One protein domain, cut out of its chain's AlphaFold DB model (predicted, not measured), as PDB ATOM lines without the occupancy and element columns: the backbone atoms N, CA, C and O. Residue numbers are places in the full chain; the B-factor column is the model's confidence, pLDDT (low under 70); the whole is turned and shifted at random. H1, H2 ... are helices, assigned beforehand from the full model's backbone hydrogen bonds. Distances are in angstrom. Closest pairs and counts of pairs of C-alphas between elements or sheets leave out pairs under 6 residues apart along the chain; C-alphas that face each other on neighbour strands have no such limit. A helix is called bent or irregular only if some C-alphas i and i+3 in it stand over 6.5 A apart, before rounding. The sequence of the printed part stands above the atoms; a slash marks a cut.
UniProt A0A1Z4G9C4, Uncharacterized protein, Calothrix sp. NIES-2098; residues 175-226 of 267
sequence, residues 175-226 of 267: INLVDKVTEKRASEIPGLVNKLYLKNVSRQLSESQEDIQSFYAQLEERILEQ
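AT A GLANCE: This is residues 175 to 226 of the 267 residues of an uncharacterized protein of Calothrix sp. NIES-2098 (UniProt A0A1Z4G9C4). Two helices of unequal length make a lopsided V, with a short arm, H1, and a long arm, H2, meeting near their ends at a tight turn. H2 makes nearly the whole length, and most of it, residues 197 to 226, sticks out with nothing packed on it; residues 175 to 181 of H1 stand free as well. The printed part has 52 residues with two named helices, H1 then H2, and no named strand, and its class is all helix. It is extended, with a radius of gyration of the C-alphas of 18.7 A and spans of 57 by 20 by 10 A.

HOW THE PARTS SIT: H1, residues 175 to 188, and H2, residues 192 to 226, touch, and their closest C-alphas, those of Ala 186 and Leu 192, are 5.8 A apart. H1 touches H2 with residues 182 to 186 alone, and H2 touches H1 with residues 192 to 193 alone. Their lines stand at a steep tilt of 56 degrees, and they run opposite ways. H2 has a kink of 32 degrees near residue 208; it is neither bent nor irregular, but only just: C-alphas 207 and 210 are 6.4 A apart. In H1 every O i to N i+4 pair is within hydrogen-bond range, and in H2 29 of 31 are.

IN THESE COORDINATES: H1 runs 19.6 A from C-alpha 175 at (-17.491, 9.875, -43.435) to C-alpha 188 at (-34.999, 18.369, -45.991). H2 runs 49.4 A from C-alpha 192 at (-34.354, 12.511, -39.398) to C-alpha 226 at (-17.076, -19.976, -6.469).

THE WHOLE: The two C-alphas farthest apart, those of Glu 188 and Gln 226, are 57.9 A apart. The printed part has no cut, and the link from H1 to H2 is tight, with 3 residues. The mean pLDDT of the printed part is 70.3, and 20 residues are under 70, among them 185 to 191, 208 to 214 and 224 to 226.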
ATOM      1  N   ILE A 175     -17.003   9.103 -44.585       74.88
ATOM      2  CA  ILE A 175     -17.491   9.875 -43.435       74.88
ATOM      3  C   ILE A 175     -17.946  11.259 -43.907       74.88
ATOM      4  O   ILE A 175     -19.085  11.639 -43.666       74.88
ATOM      5  N   ASN A 176     -17.129  11.965 -44.696       73.50
ATOM      6  CA  ASN A 176     -17.490  13.283 -45.230       73.50
ATOM      7  C   ASN A 176     -18.725  13.231 -46.154       73.50
ATOM      8  O   ASN A 176     -19.557  14.138 -46.150       73.50
ATOM      9  N   LEU A 177     -18.865  12.167 -46.953       72.56
ATOM     10  CA  LEU A 177     -20.041  11.954 -47.794       72.56
ATOM     11  C   LEU A 177     -21.287  11.674 -46.949       72.56
ATOM     12  O   LEU A 177     -22.344  12.235 -47.229       72.56
ATOM     13  N   VAL A 178     -21.169  10.838 -45.919       77.75
ATOM     14  CA  VAL A 178     -22.253  10.545 -44.977       77.75
ATOM     15  C   VAL A 178     -22.652  11.805 -44.219       77.75
ATOM     16  O   VAL A 178     -23.848  12.060 -44.109       77.75
ATOM     17  N   ASP A 179     -21.704  12.637 -43.791       77.19
ATOM     18  CA  ASP A 179     -21.972  13.920 -43.138       77.19
ATOM     19  C   ASP A 179     -22.732  14.862 -44.073       77.19
ATOM     20  O   ASP A 179     -23.799  15.353 -43.714       77.19
ATOM     21  N   LYS A 180     -22.272  15.028 -45.319       72.75
ATOM     22  CA  LYS A 180     -22.959  15.858 -46.326       72.75
ATOM     23  C   LYS A 180     -24.351  15.339 -46.675       72.75
ATOM     24  O   LYS A 180     -25.280  16.125 -46.854       72.75
ATOM     25  N   VAL A 181     -24.515  14.023 -46.801       73.69
ATOM     26  CA  VAL A 181     -25.822  13.403 -47.062       73.69
ATOM     27  C   VAL A 181     -26.734  13.574 -45.852       73.69
ATOM     28  O   VAL A 181     -27.907  13.900 -46.026       73.69
ATOM     29  N   THR A 182     -26.214  13.409 -44.639       72.25
ATOM     30  CA  THR A 182     -26.967  13.570 -43.392       72.25
ATOM     31  C   THR A 182     -27.374  15.021 -43.188       72.25
ATOM     32  O   THR A 182     -28.534  15.266 -42.893       72.25
ATOM     33  N   GLU A 183     -26.490  15.986 -43.435       74.06
ATOM     34  CA  GLU A 183     -26.772  17.424 -43.370       74.06
ATOM     35  C   GLU A 183     -27.824  17.841 -44.409       74.06
ATOM     36  O   GLU A 183     -28.833  18.479 -44.087       74.06
ATOM     37  N   LYS A 184     -27.663  17.393 -45.661       73.50
ATOM     38  CA  LYS A 184     -28.639  17.663 -46.721       73.50
ATOM     39  C   LYS A 184     -29.999  17.027 -46.416       73.50
ATOM     40  O   LYS A 184     -31.034  17.650 -46.612       73.50
ATOM     41  N   ARG A 185     -30.027  15.816 -45.862       64.44
ATOM     42  CA  ARG A 185     -31.277  15.150 -45.466       64.44
ATOM     43  C   ARG A 185     -31.880  15.711 -44.177       64.44
ATOM     44  O   ARG A 185     -33.098  15.688 -44.034       64.44
ATOM     45  N   ALA A 186     -31.066  16.228 -43.260       61.84
ATOM     46  CA  ALA A 186     -31.508  16.888 -42.033       61.84
ATOM     47  C   ALA A 186     -32.196  18.226 -42.322       61.84
ATOM     48  O   ALA A 186     -33.165  18.566 -41.644       61.84
ATOM     49  N   SER A 187     -31.720  18.956 -43.337       69.06
ATOM     50  CA  SER A 187     -32.371  20.183 -43.811       69.06
ATOM     51  C   SER A 187     -33.677  19.908 -44.567       69.06
ATOM     52  O   SER A 187     -34.625  20.676 -44.432       69.06
ATOM     53  N   GLU A 188     -33.769  18.793 -45.301       67.56
ATOM     54  CA  GLU A 188     -34.999  18.369 -45.991       67.56
ATOM     55  C   GLU A 188     -36.054  17.769 -45.039       67.56
ATOM     56  O   GLU A 188     -37.254  17.927 -45.269       67.56
ATOM     57  N   ILE A 189     -35.637  17.068 -43.976       67.50
ATOM     58  CA  ILE A 189     -36.529  16.390 -43.025       67.50
ATOM     59  C   ILE A 189     -36.076  16.691 -41.586       67.50
ATOM     60  O   ILE A 189     -35.233  15.968 -41.030       67.50
ATOM     61  N   PRO A 190     -36.668  17.708 -40.932       61.31
ATOM     62  CA  PRO A 190     -36.385  18.015 -39.536       61.31
ATOM     63  C   PRO A 190     -36.647  16.790 -38.648       61.31
ATOM     64  O   PRO A 190     -37.740  16.220 -38.642       61.31
ATOM     65  N   GLY A 191     -35.627  16.350 -37.907       64.12
ATOM     66  CA  GLY A 191     -35.713  15.207 -36.987       64.12
ATOM     67  C   GLY A 191     -35.305  13.845 -37.564       64.12
ATOM     68  O   GLY A 191     -35.316  12.858 -36.827       64.12
ATOM     69  N   LEU A 192     -34.893  13.758 -38.836       71.31
ATOM     70  CA  LEU A 192     -34.354  12.511 -39.398       71.31
ATOM     71  C   LEU A 192     -33.053  12.072 -38.709       71.31
ATOM     72  O   LEU A 192     -32.879  10.884 -38.455       71.31
ATOM     73  N   VAL A 193     -32.182  13.019 -38.345       67.44
ATOM     74  CA  VAL A 193     -30.937  12.742 -37.601       67.44
ATOM     75  C   VAL A 193     -31.247  12.094 -36.255       67.44
ATOM     76  O   VAL A 193     -30.676  11.060 -35.930       67.44
ATOM     77  N   ASN A 194     -32.231  12.624 -35.523       71.31
ATOM     78  CA  ASN A 194     -32.661  12.053 -34.245       71.31
ATOM     79  C   ASN A 194     -33.227  10.639 -34.425       71.31
ATOM     80  O   ASN A 194     -32.927   9.752 -33.634       71.31
ATOM     81  N   LYS A 195     -34.001  10.394 -35.491       72.88
ATOM     82  CA  LYS A 195     -34.518   9.052 -35.808       72.88
ATOM     83  C   LYS A 195     -33.408   8.069 -36.188       72.88
ATOM     84  O   LYS A 195     -33.452   6.924 -35.751       72.88
ATOM     85  N   LEU A 196     -32.424   8.492 -36.982       71.94
ATOM     86  CA  LEU A 196     -31.273   7.665 -37.358       71.94
ATOM     87  C   LEU A 196     -30.378   7.365 -36.153       71.94
ATOM     88  O   LEU A 196     -29.972   6.220 -35.978       71.94
ATOM     89  N   TYR A 197     -30.139   8.360 -35.296       74.88
ATOM     90  CA  TYR A 197     -29.408   8.193 -34.045       74.88
ATOM     91  C   TYR A 197     -30.108   7.189 -33.127       74.88
ATOM     92  O   TYR A 197     -29.506   6.189 -32.747       74.88
ATOM     93  N   LEU A 198     -31.404   7.381 -32.856       76.38
ATOM     94  CA  LEU A 198     -32.185   6.458 -32.029       76.38
ATOM     95  C   LEU A 198     -32.216   5.042 -32.613       76.38
ATOM     96  O   LEU A 198     -32.092   4.078 -31.865       76.38
ATOM     97  N   LYS A 199     -32.318   4.906 -33.941       76.00
ATOM     98  CA  LYS A 199     -32.277   3.605 -34.620       76.00
ATOM     99  C   LYS A 199     -30.912   2.920 -34.489       76.00
ATOM    100  O   LYS A 199     -30.860   1.708 -34.287       76.00
ATOM    101  N   ASN A 200     -29.816   3.670 -34.595       74.19
ATOM    102  CA  ASN A 200     -28.468   3.130 -34.406       74.19
ATOM    103  C   ASN A 200     -28.226   2.719 -32.953       74.19
ATOM    104  O   ASN A 200     -27.710   1.631 -32.726       74.19
ATOM    105  N   VAL A 201     -28.657   3.536 -31.990       74.00
ATOM    106  CA  VAL A 201     -28.580   3.205 -30.561       74.00
ATOM    107  C   VAL A 201     -29.413   1.963 -30.250       74.00
ATOM    108  O   VAL A 201     -28.919   1.058 -29.589       74.00
ATOM    109  N   SER A 202     -30.639   1.855 -30.777       72.38
ATOM    110  CA  SER A 202     -31.454   0.651 -30.581       72.38
ATOM    111  C   SER A 202     -30.819  -0.588 -31.209       72.38
ATOM    112  O   SER A 202     -30.889  -1.662 -30.626       72.38
ATOM    113  N   ARG A 203     -30.170  -0.445 -32.373       75.50
ATOM    114  CA  ARG A 203     -29.486  -1.556 -33.040       75.50
ATOM    115  C   ARG A 203     -28.262  -2.012 -32.248       75.50
ATOM    116  O   ARG A 203     -28.135  -3.202 -32.004       75.50
ATOM    117  N   GLN A 204     -27.418  -1.078 -31.807       72.19
ATOM    118  CA  GLN A 204     -26.259  -1.392 -30.969       72.19
ATOM    119  C   GLN A 204     -26.679  -2.027 -29.646       72.19
ATOM    120  O   GLN A 204     -26.043  -2.969 -29.202       72.19
ATOM    121  N   LEU A 205     -27.776  -1.568 -29.040       67.75
ATOM    122  CA  LEU A 205     -28.285  -2.176 -27.816       67.75
ATOM    123  C   LEU A 205     -28.780  -3.611 -28.048       67.75
ATOM    124  O   LEU A 205     -28.557  -4.459 -27.194       67.75
ATOM    125  N   SER A 206     -29.418  -3.893 -29.188       70.12
ATOM    126  CA  SER A 206     -29.811  -5.256 -29.570       70.12
ATOM    127  C   SER A 206     -28.612  -6.151 -29.893       70.12
ATOM    128  O   SER A 206     -28.629  -7.322 -29.536       70.12
ATOM    129  N   GLU A 207     -27.570  -5.614 -30.530       72.12
ATOM    130  CA  GLU A 207     -26.324  -6.340 -30.822       72.12
ATOM    131  C   GLU A 207     -25.543  -6.634 -29.528       72.12
ATOM    132  O   GLU A 207     -25.126  -7.763 -29.296       72.12
ATOM    133  N   SER A 208     -25.444  -5.665 -28.616       64.31
ATOM    134  CA  SER A 208     -24.831  -5.845 -27.294       64.31
ATOM    135  C   SER A 208     -25.712  -6.615 -26.303       64.31
ATOM    136  O   SER A 208     -25.276  -6.896 -25.190       64.31
ATOM    137  N   GLN A 209     -26.951  -6.968 -26.658       64.94
ATOM    138  CA  GLN A 209     -27.830  -7.744 -25.782       64.94
ATOM    139  C   GLN A 209     -27.320  -9.183 -25.603       64.94
ATOM    140  O   GLN A 209     -27.441  -9.731 -24.507       64.94
ATOM    141  N   GLU A 210     -26.702  -9.770 -26.634       65.06
ATOM    142  CA  GLU A 210     -26.023 -11.074 -26.549       65.06
ATOM    143  C   GLU A 210     -24.744 -10.998 -25.699       65.06
ATOM    144  O   GLU A 210     -24.480 -11.894 -24.894       65.06
ATOM    145  N   ASP A 211     -23.997  -9.894 -25.779       66.81
ATOM    146  CA  ASP A 211     -22.815  -9.650 -24.938       66.81
ATOM    147  C   ASP A 211     -23.192  -9.458 -23.465       66.81
ATOM    148  O   ASP A 211     -22.526  -9.955 -22.560       66.81
ATOM    149  N   ILE A 212     -24.305  -8.771 -23.202       62.00
ATOM    150  CA  ILE A 212     -24.820  -8.584 -21.846       62.00
ATOM    151  C   ILE A 212     -25.324  -9.917 -21.283       62.00
ATOM    152  O   ILE A 212     -25.018 -10.245 -20.138       62.00
ATOM    153  N   GLN A 213     -26.057 -10.718 -22.063       66.81
ATOM    154  CA  GLN A 213     -26.510 -12.036 -21.605       66.81
ATOM    155  C   GLN A 213     -25.354 -13.014 -21.394       66.81
ATOM    156  O   GLN A 213     -25.352 -13.726 -20.395       66.81
ATOM    157  N   SER A 214     -24.349 -13.018 -22.271       69.81
ATOM    158  CA  SER A 214     -23.147 -13.835 -22.082       69.81
ATOM    159  C   SER A 214     -22.303 -13.357 -20.898       69.81
ATOM    160  O   SER A 214     -21.770 -14.191 -20.172       69.81
ATOM    161  N   PHE A 215     -22.251 -12.051 -20.616       70.88
ATOM    162  CA  PHE A 215     -21.638 -11.518 -19.400       70.88
ATOM    163  C   PHE A 215     -22.374 -11.976 -18.135       70.88
ATOM    164  O   PHE A 215     -21.727 -12.414 -17.187       70.88
ATOM    165  N   TYR A 216     -23.709 -11.918 -18.109       72.94
ATOM    166  CA  TYR A 216     -24.486 -12.410 -16.966       72.94
ATOM    167  C   TYR A 216     -24.393 -13.930 -16.813       72.94
ATOM    168  O   TYR A 216     -24.265 -14.393 -15.687       72.94
ATOM    169  N   ALA A 217     -24.363 -14.690 -17.911       71.69
ATOM    170  CA  ALA A 217     -24.143 -16.134 -17.879       71.69
ATOM    171  C   ALA A 217     -22.738 -16.489 -17.365       71.69
ATOM    172  O   ALA A 217     -22.602 -17.377 -16.532       71.69
ATOM    173  N   GLN A 218     -21.698 -15.755 -17.776       73.94
ATOM    174  CA  GLN A 218     -20.336 -15.921 -17.249       73.94
ATOM    175  C   GLN A 218     -20.213 -15.478 -15.788       73.94
ATOM    176  O   GLN A 218     -19.413 -16.026 -15.032       73.94
ATOM    177  N   LEU A 219     -20.972 -14.463 -15.374       72.88
ATOM    178  CA  LEU A 219     -21.019 -14.029 -13.983       72.88
ATOM    179  C   LEU A 219     -21.735 -15.068 -13.115       72.88
ATOM    180  O   LEU A 219     -21.257 -15.372 -12.027       72.88
ATOM    181  N   GLU A 220     -22.837 -15.632 -13.606       74.31
ATOM    182  CA  GLU A 220     -23.565 -16.732 -12.974       74.31
ATOM    183  C   GLU A 220     -22.687 -17.984 -12.879       74.31
ATOM    184  O   GLU A 220     -22.570 -18.541 -11.794       74.31
ATOM    185  N   GLU A 221     -21.977 -18.346 -13.952       70.88
ATOM    186  CA  GLU A 221     -21.001 -19.443 -13.982       70.88
ATOM    187  C   GLU A 221     -19.863 -19.209 -12.983       70.88
ATOM    188  O   GLU A 221     -19.572 -20.082 -12.174       70.88
ATOM    189  N   ARG A 222     -19.283 -18.001 -12.928       69.31
ATOM    190  CA  ARG A 222     -18.222 -17.660 -11.964       69.31
ATOM    191  C   ARG A 222     -18.713 -17.704 -10.515       69.31
ATOM    192  O   ARG A 222     -17.970 -18.116  -9.625       69.31
ATOM    193  N   ILE A 223     -19.947 -17.269 -10.258       71.75
ATOM    194  CA  ILE A 223     -20.562 -17.344  -8.927       71.75
ATOM    195  C   ILE A 223     -20.842 -18.807  -8.562       71.75
ATOM    196  O   ILE A 223     -20.539 -19.210  -7.439       71.75
ATOM    197  N   LEU A 224     -21.335 -19.620  -9.501       66.25
ATOM    198  CA  LEU A 224     -21.535 -21.058  -9.312       66.25
ATOM    199  C   LEU A 224     -20.210 -21.786  -9.058       66.25
ATOM    200  O   LEU A 224     -20.124 -22.539  -8.097       66.25
ATOM    201  N   GLU A 225     -19.149 -21.505  -9.816       64.38
ATOM    202  CA  GLU A 225     -17.807 -22.070  -9.609       64.38
ATOM    203  C   GLU A 225     -17.207 -21.685  -8.245       64.38
ATOM    204  O   GLU A 225     -16.503 -22.476  -7.602       64.38
ATOM    205  N   GLN A 226     -17.502 -20.469  -7.776       57.81
ATOM    206  CA  GLN A 226     -17.076 -19.976  -6.469       57.81
ATOM    207  C   GLN A 226     -17.880 -20.608  -5.317       57.81
ATOM    208  O   GLN A 226     -17.327 -20.795  -4.230       57.81
TER     209      GLN A 226